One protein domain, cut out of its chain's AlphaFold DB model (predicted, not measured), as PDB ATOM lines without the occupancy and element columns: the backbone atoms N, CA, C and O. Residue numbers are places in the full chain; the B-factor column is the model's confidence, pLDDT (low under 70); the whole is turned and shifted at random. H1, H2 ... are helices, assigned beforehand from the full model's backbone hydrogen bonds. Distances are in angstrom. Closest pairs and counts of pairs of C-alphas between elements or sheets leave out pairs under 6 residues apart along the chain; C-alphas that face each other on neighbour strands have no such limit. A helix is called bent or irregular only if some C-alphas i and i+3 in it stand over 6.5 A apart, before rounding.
ATOM      1  N   GLN A   2      74.374 -11.572  52.813       59.31
ATOM      2  CA  GLN A   2      75.360 -11.380  53.877       59.31
ATOM      3  C   GLN A   2      76.618 -10.718  53.307       59.31
ATOM      4  O   GLN A   2      77.159 -11.177  52.300       59.31
ATOM      5  N   LYS A   3      77.067  -9.621  53.923       63.19
ATOM      6  CA  LYS A   3      78.309  -8.932  53.551       63.19
ATOM      7  C   LYS A   3      79.336  -9.187  54.638       63.19
ATOM      8  O   LYS A   3      79.147  -8.779  55.774       63.19
ATOM      9  N   GLN A   4      80.415  -9.864  54.280       61.06
ATOM     10  CA  GLN A   4      81.558  -9.998  55.168       61.06
ATOM     11  C   GLN A   4      82.314  -8.665  55.222       61.06
ATOM     12  O   GLN A   4      82.725  -8.145  54.182       61.06
ATOM     13  N   GLU A   5      82.529  -8.132  56.423       59.19
ATOM     14  CA  GLU A   5      83.450  -7.019  56.645       59.19
ATOM     15  C   GLU A   5      84.859  -7.579  56.915       59.19
ATOM     16  O   GLU A   5      85.082  -8.325  57.866       59.19
ATOM     17  N   GLY A   6      85.821  -7.267  56.040       62.59
ATOM     18  CA  GLY A   6      87.214  -7.729  56.151       62.59
ATOM     19  C   GLY A   6      87.497  -9.097  55.509       62.59
ATOM     20  O   GLY A   6      86.594  -9.815  55.104       62.59
ATOM     21  N   THR A   7      88.771  -9.475  55.358       58.78
ATOM     22  CA  THR A   7      89.196 -10.683  54.608       58.78
ATOM     23  C   THR A   7      89.476 -11.911  55.481       58.78
ATOM     24  O   THR A   7      89.614 -13.010  54.952       58.78
ATOM     25  N   SER A   8      89.544 -11.756  56.804       69.69
ATOM     26  CA  SER A   8      90.069 -12.774  57.727       69.69
ATOM     27  C   SER A   8      89.140 -13.966  57.983       69.69
ATOM     28  O   SER A   8      89.625 -15.027  58.362       69.69
ATOM     29  N   ASN A   9      87.832 -13.832  57.739       71.38
ATOM     30  CA  ASN A   9      86.827 -14.818  58.159       71.38
ATOM     31  C   ASN A   9      86.103 -15.526  56.996       71.38
ATOM     32  O   ASN A   9      85.109 -16.214  57.219       71.38
ATOM     33  N   CYS A  10      86.589 -15.421  55.754       78.25
ATOM     34  CA  CYS A  10      85.869 -15.937  54.574       78.25
ATOM     35  C   CYS A  10      85.616 -17.446  54.595       78.25
ATOM     36  O   CYS A  10      84.551 -17.897  54.177       78.25
ATOM     37  N   GLY A  11      86.548 -18.225  55.149       83.12
ATOM     38  CA  GLY A  11      86.354 -19.660  55.349       83.12
ATOM     39  C   GLY A  11      85.245 -19.981  56.357       83.12
ATOM     40  O   GLY A  11      84.480 -20.917  56.146       83.12
ATOM     41  N   LEU A  12      85.108 -19.183  57.421       83.69
ATOM     42  CA  LEU A  12      84.068 -19.371  58.439       83.69
ATOM     43  C   LEU A  12      82.680 -19.065  57.880       83.69
ATOM     44  O   LEU A  12      81.758 -19.854  58.081       83.69
ATOM     45  N   PHE A  13      82.543 -17.976  57.119       81.94
ATOM     46  CA  PHE A  13      81.294 -17.663  56.426       81.94
ATOM     47  C   PHE A  13      80.930 -18.743  55.401       81.94
ATOM     48  O   PHE A  13      79.775 -19.156  55.352       81.94
ATOM     49  N   ALA A  14      81.897 -19.270  54.642       85.44
ATOM     50  CA  ALA A  14      81.649 -20.370  53.708       85.44
ATOM     51  C   ALA A  14      81.127 -21.633  54.417       85.44
ATOM     52  O   ALA A  14      80.175 -22.256  53.945       85.44
ATOM     53  N   LEU A  15      81.710 -21.983  55.568       86.56
ATOM     54  CA  LEU A  15      81.253 -23.115  56.373       86.56
ATOM     55  C   LEU A  15      79.846 -22.884  56.930       86.56
ATOM     56  O   LEU A  15      78.999 -23.757  56.792       86.56
ATOM     57  N   ALA A  16      79.563 -21.712  57.498       84.19
ATOM     58  CA  ALA A  16      78.246 -21.421  58.057       84.19
ATOM     59  C   ALA A  16      77.138 -21.395  56.998       84.19
ATOM     60  O   ALA A  16      76.054 -21.929  57.236       84.19
ATOM     61  N   VAL A  17      77.428 -20.854  55.811       82.25
ATOM     62  CA  VAL A  17      76.538 -20.919  54.644       82.25
ATOM     63  C   VAL A  17      76.274 -22.376  54.258       82.25
ATOM     64  O   VAL A  17      75.117 -22.771  54.142       82.25
ATOM     65  N   ALA A  18      77.326 -23.186  54.102       86.38
ATOM     66  CA  ALA A  18      77.194 -24.590  53.722       86.38
ATOM     67  C   ALA A  18      76.384 -25.391  54.753       86.38
ATOM     68  O   ALA A  18      75.467 -26.120  54.383       86.38
ATOM     69  N   THR A  19      76.670 -25.225  56.047       83.75
ATOM     70  CA  THR A  19      75.925 -25.900  57.116       83.75
ATOM     71  C   THR A  19      74.474 -25.432  57.181       83.75
ATOM     72  O   THR A  19      73.591 -26.262  57.368       83.75
ATOM     73  N   SER A  20      74.208 -24.134  56.995       81.19
ATOM     74  CA  SER A  20      72.840 -23.604  56.941       81.19
ATOM     75  C   SER A  20      72.045 -24.264  55.813       81.19
ATOM     76  O   SER A  20      70.984 -24.825  56.071       81.19
ATOM     77  N   LEU A  21      72.612 -24.331  54.604       81.19
ATOM     78  CA  LEU A  21      71.983 -25.003  53.463       81.19
ATOM     79  C   LEU A  21      71.719 -26.491  53.740       81.19
ATOM     80  O   LEU A  21      70.617 -26.971  53.486       81.19
ATOM     81  N   CYS A  22      72.687 -27.207  54.321       81.62
ATOM     82  CA  CYS A  22      72.522 -28.618  54.686       81.62
ATOM     83  C   CYS A  22      71.436 -28.851  55.751       81.62
ATOM     84  O   CYS A  22      70.839 -29.924  55.790       81.62
ATOM     85  N   CYS A  23      71.174 -27.868  56.617       76.00
ATOM     86  CA  CYS A  23      70.141 -27.936  57.653       76.00
ATOM     87  C   CYS A  23      68.786 -27.362  57.204       76.00
ATOM     88  O   CYS A  23      67.868 -27.285  58.019       76.00
ATOM     89  N   GLY A  24      68.646 -26.954  55.936       71.50
ATOM     90  CA  GLY A  24      67.420 -26.337  55.426       71.50
ATOM     91  C   GLY A  24      67.200 -24.903  55.923       71.50
ATOM     92  O   GLY A  24      66.060 -24.475  56.076       71.50
ATOM     93  N   GLY A  25      68.271 -24.165  56.208       70.44
ATOM     94  CA  GLY A  25      68.252 -22.726  56.467       70.44
ATOM     95  C   GLY A  25      68.645 -21.916  55.228       70.44
ATOM     96  O   GLY A  25      69.406 -22.383  54.377       70.44
ATOM     97  N   LEU A  26      68.141 -20.682  55.123       67.06
ATOM     98  CA  LEU A  26      68.591 -19.724  54.111       67.06
ATOM     99  C   LEU A  26      69.716 -18.849  54.676       67.06
ATOM    100  O   LEU A  26      69.501 -18.170  55.673       67.06
ATOM    101  N   PRO A  27      70.888 -18.774  54.018       67.31
ATOM    102  CA  PRO A  27      72.009 -17.929  54.446       67.31
ATOM    103  C   PRO A  27      71.716 -16.424  54.510       67.31
ATOM    104  O   PRO A  27      72.525 -15.654  55.018       67.31
ATOM    105  N   GLU A  28      70.603 -15.992  53.919       63.62
ATOM    106  CA  GLU A  28      70.171 -14.595  53.881       63.62
ATOM    107  C   GLU A  28      69.525 -14.130  55.186       63.62
ATOM    108  O   GLU A  28      69.457 -12.924  55.415       63.62
ATOM    109  N   ASP A  29      69.091 -15.070  56.027       60.28
ATOM    110  CA  ASP A  29      68.433 -14.806  57.307       60.28
ATOM    111  C   ASP A  29      69.425 -14.808  58.486       60.28
ATOM    112  O   ASP A  29      69.023 -14.763  59.646       60.28
ATOM    113  N   CYS A  30      70.727 -14.903  58.210       62.56
ATOM    114  CA  CYS A  30      71.724 -15.246  59.212       62.56
ATOM    115  C   CYS A  30      72.761 -14.133  59.393       62.56
ATOM    116  O   CYS A  30      73.722 -14.028  58.633       62.56
ATOM    117  N   ASP A  31      72.615 -13.354  60.463       66.69
ATOM    118  CA  ASP A  31      73.646 -12.421  60.915       66.69
ATOM    119  C   ASP A  31      74.642 -13.158  61.823       66.69
ATOM    120  O   ASP A  31      74.500 -13.192  63.051       66.69
ATOM    121  N   TRP A  32      75.643 -13.795  61.211       69.56
ATOM    122  CA  TRP A  32      76.732 -14.440  61.946       69.56
ATOM    123  C   TRP A  32      77.753 -13.391  62.418       69.56
ATOM    124  O   TRP A  32      78.524 -12.867  61.615       69.56
ATOM    125  N   GLN A  33      77.732 -13.073  63.716       63.19
ATOM    126  CA  GLN A  33      78.700 -12.185  64.383       63.19
ATOM    127  C   GLN A  33      79.935 -12.955  64.900       63.19
ATOM    128  O   GLN A  33      79.985 -14.183  64.829       63.19
ATOM    129  N   ASP A  34      80.923 -12.215  65.423       61.06
ATOM    130  CA  ASP A  34      82.326 -12.566  65.740       61.06
ATOM    131  C   ASP A  34      82.614 -13.840  66.578       61.06
ATOM    132  O   ASP A  34      83.776 -14.175  66.815       61.06
ATOM    133  N   GLU A  35      81.611 -14.620  66.982       67.19
ATOM    134  CA  GLU A  35      81.779 -15.854  67.771       67.19
ATOM    135  C   GLU A  35      81.863 -17.149  66.933       67.19
ATOM    136  O   GLU A  35      81.977 -18.255  67.472       67.19
ATOM    137  N   MET A  36      81.874 -17.044  65.600       76.56
ATOM    138  CA  MET A  36      82.035 -18.197  64.698       76.56
ATOM    139  C   MET A  36      83.321 -19.022  64.921       76.56
ATOM    140  O   MET A  36      83.242 -20.252  64.838       76.56
ATOM    141  N   PRO A  37      84.500 -18.424  65.213       83.12
ATOM    142  CA  PRO A  37      85.725 -19.199  65.404       83.12
ATOM    143  C   PRO A  37      85.631 -20.167  66.590       83.12
ATOM    144  O   PRO A  37      86.049 -21.318  66.485       83.12
ATOM    145  N   GLY A  38      85.033 -19.726  67.704       85.19
ATOM    146  CA  GLY A  38      84.879 -20.545  68.910       85.19
ATOM    147  C   GLY A  38      83.918 -21.720  68.713       85.19
ATOM    148  O   GLY A  38      84.165 -22.813  69.222       85.19
ATOM    149  N   HIS A  39      82.852 -21.526  67.930       87.19
ATOM    150  CA  HIS A  39      81.946 -22.612  67.540       87.19
ATOM    151  C   HIS A  39      82.633 -23.644  66.643       87.19
ATOM    152  O   HIS A  39      82.467 -24.847  66.853       87.19
ATOM    153  N   LEU A  40      83.444 -23.191  65.678       88.19
ATOM    154  CA  LEU A  40      84.171 -24.097  64.790       88.19
ATOM    155  C   LEU A  40      85.138 -24.997  65.571       88.19
ATOM    156  O   LEU A  40      85.177 -26.196  65.310       88.19
ATOM    157  N   VAL A  41      85.870 -24.449  66.547       90.75
ATOM    158  CA  VAL A  41      86.766 -25.246  67.405       90.75
ATOM    159  C   VAL A  41      85.990 -26.358  68.114       90.75
ATOM    160  O   VAL A  41      86.373 -27.521  68.011       90.75
ATOM    161  N   LYS A  42      84.844 -26.036  68.725       89.12
ATOM    162  CA  LYS A  42      83.986 -27.034  69.388       89.12
ATOM    163  C   LYS A  42      83.470 -28.101  68.418       89.12
ATOM    164  O   LYS A  42      83.440 -29.277  68.766       89.12
ATOM    165  N   CYS A  43      83.080 -27.711  67.203       91.38
ATOM    166  CA  CYS A  43      82.637 -28.655  66.172       91.38
ATOM    167  C   CYS A  43      83.755 -29.622  65.760       91.38
ATOM    168  O   CYS A  43      83.508 -30.814  65.586       91.38
ATOM    169  N   ILE A  44      84.984 -29.117  65.620       93.12
ATOM    170  CA  ILE A  44      86.154 -29.934  65.280       93.12
ATOM    171  C   ILE A  44      86.477 -30.904  66.421       93.12
ATOM    172  O   ILE A  44      86.661 -32.090  66.163       93.12
ATOM    173  N   GLU A  45      86.492 -30.434  67.670       94.81
ATOM    174  CA  GLU A  45      86.730 -31.273  68.854       94.81
ATOM    175  C   GLU A  45      85.667 -32.370  69.016       94.81
ATOM    176  O   GLU A  45      85.990 -33.498  69.384       94.81
ATOM    177  N   ALA A  46      84.408 -32.062  68.696       91.00
ATOM    178  CA  ALA A  46      83.303 -33.017  68.731       91.00
ATOM    179  C   ALA A  46      83.233 -33.937  67.494       91.00
ATOM    180  O   ALA A  46      82.467 -34.900  67.496       91.00
ATOM    181  N   GLY A  47      83.981 -33.638  66.426       91.94
ATOM    182  CA  GLY A  47      83.905 -34.351  65.146       91.94
ATOM    183  C   GLY A  47      82.576 -34.173  64.397       91.94
ATOM    184  O   GLY A  47      82.266 -34.965  63.509       91.94
ATOM    185  N   VAL A  48      81.781 -33.157  64.748       89.06
ATOM    186  CA  VAL A  48      80.454 -32.893  64.173       89.06
ATOM    187  C   VAL A  48      80.309 -31.403  63.888       89.06
ATOM    188  O   VAL A  48      80.433 -30.579  64.791       89.06
ATOM    189  N   ILE A  49      79.982 -31.053  62.641       88.75
ATOM    190  CA  ILE A  49      79.607 -29.683  62.270       88.75
ATOM    191  C   ILE A  49      78.109 -29.492  62.508       88.75
ATOM    192  O   ILE A  49      77.282 -30.139  61.870       88.75
ATOM    193  N   SER A  50      77.773 -28.578  63.419       85.12
ATOM    194  CA  SER A  50      76.401 -28.135  63.688       85.12
ATOM    195  C   SER A  50      76.181 -26.707  63.189       85.12
ATOM    196  O   SER A  50      77.145 -25.958  62.994       85.12
ATOM    197  N   SER A  51      74.917 -26.330  62.965       81.69
ATOM    198  CA  SER A  51      74.545 -24.987  62.509       81.69
ATOM    199  C   SER A  51      75.190 -23.917  63.386       81.69
ATOM    200  O   SER A  51      75.109 -23.971  64.612       81.69
ATOM    201  N   PHE A  52      75.850 -22.953  62.748       82.19
ATOM    202  CA  PHE A  52      76.475 -21.840  63.454       82.19
ATOM    203  C   PHE A  52      75.399 -20.972  64.124       82.19
ATOM    204  O   PHE A  52      74.311 -20.824  63.557       82.19
ATOM    205  N   PRO A  53      75.684 -20.392  65.303       73.81
ATOM    206  CA  PRO A  53      74.723 -19.579  66.041       73.81
ATOM    207  C   PRO A  53      74.243 -18.378  65.212       73.81
ATOM    208  O   PRO A  53      75.043 -17.710  64.559       73.81
ATOM    209  N   MET A  54      72.933 -18.114  65.244       70.19
ATOM    210  CA  MET A  54      72.269 -17.023  64.519       70.19
ATOM    211  C   MET A  54      71.555 -16.099  65.508       70.19
ATOM    212  O   MET A  54      70.966 -16.575  66.477       70.19
ATOM    213  N   SER A  55      71.594 -14.789  65.261       59.69
ATOM    214  CA  SER A  55      71.035 -13.772  66.165       59.69
ATOM    215  C   SER A  55      69.556 -13.446  65.915       59.69
ATOM    216  O   SER A  55      68.914 -12.872  66.793       59.69
ATOM    217  N   ASN A  56      68.983 -13.821  64.764       56.19
ATOM    218  CA  ASN A  56      67.582 -13.539  64.453       56.19
ATOM    219  C   ASN A  56      67.003 -14.592  63.496       56.19
ATOM    220  O   ASN A  56      67.529 -14.795  62.410       56.19
TER     221      ASN A  56
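AT A GLANCE: This is residues 2 to 56 of the 124 residues of an uncharacterized protein of Paramuricea clavata (UniProt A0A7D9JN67). Two helices, H1 and H2, start near each other and spread apart as a V, with one long stretch without a named element, residues 23 to 35, linking the end of H1 to the start of H2. Residues 2 to 9 form a hook that leads into H1, residues 23 to 35 fold back from the far end of H1 to the start of H2, and residues 47 to 56 return from the far end of H2 across the open side of the V. The printed part has 55 residues with two named helices, H1 then H2, and no named strand; the class is all helix, though under half of the residues, 24 of 55, are in named elements. It is compact, with a radius of gyration of the C-alphas of 10.6 A, and spans 29 by 26 by 17 A.

HOW THE PARTS SIT: H1, residues 10 to 22, and H2, residues 36 to 46, only just touch, with 3 pairs of C-alphas within 8 A. H1 touches H2 with residue 12 alone, and the closest C-alphas, those of Leu 12 and Met 36, are 6.7 A apart. The helices run the same way at a steep tilt of 62 degrees, and their centres are 13.1 A apart. In H1 and H2 every O i to N i+4 pair is within hydrogen-bond range.

IN THESE COORDINATES: H1 begins at C-alpha 10 (85.869, -15.937, 54.574) and measures 18.4 A to C-alpha 22 (72.522, -28.618, 54.686). H2 measures 15.4 A from C-alpha 36 to C-alpha 46, which stands at (83.303, -33.017, 68.731). Neither helix is bent.

THE WHOLE: The C-alphas farthest apart, those of Lys 3 and Ala 46, are 28.9 A apart. The printed part has no cut. H1 and H2 are joined by a long link of 13 residues. The mean pLDDT of the printed part is 76.4, and it is under 70 in residues 2 to 8, 26 to 35 and 55 to 56.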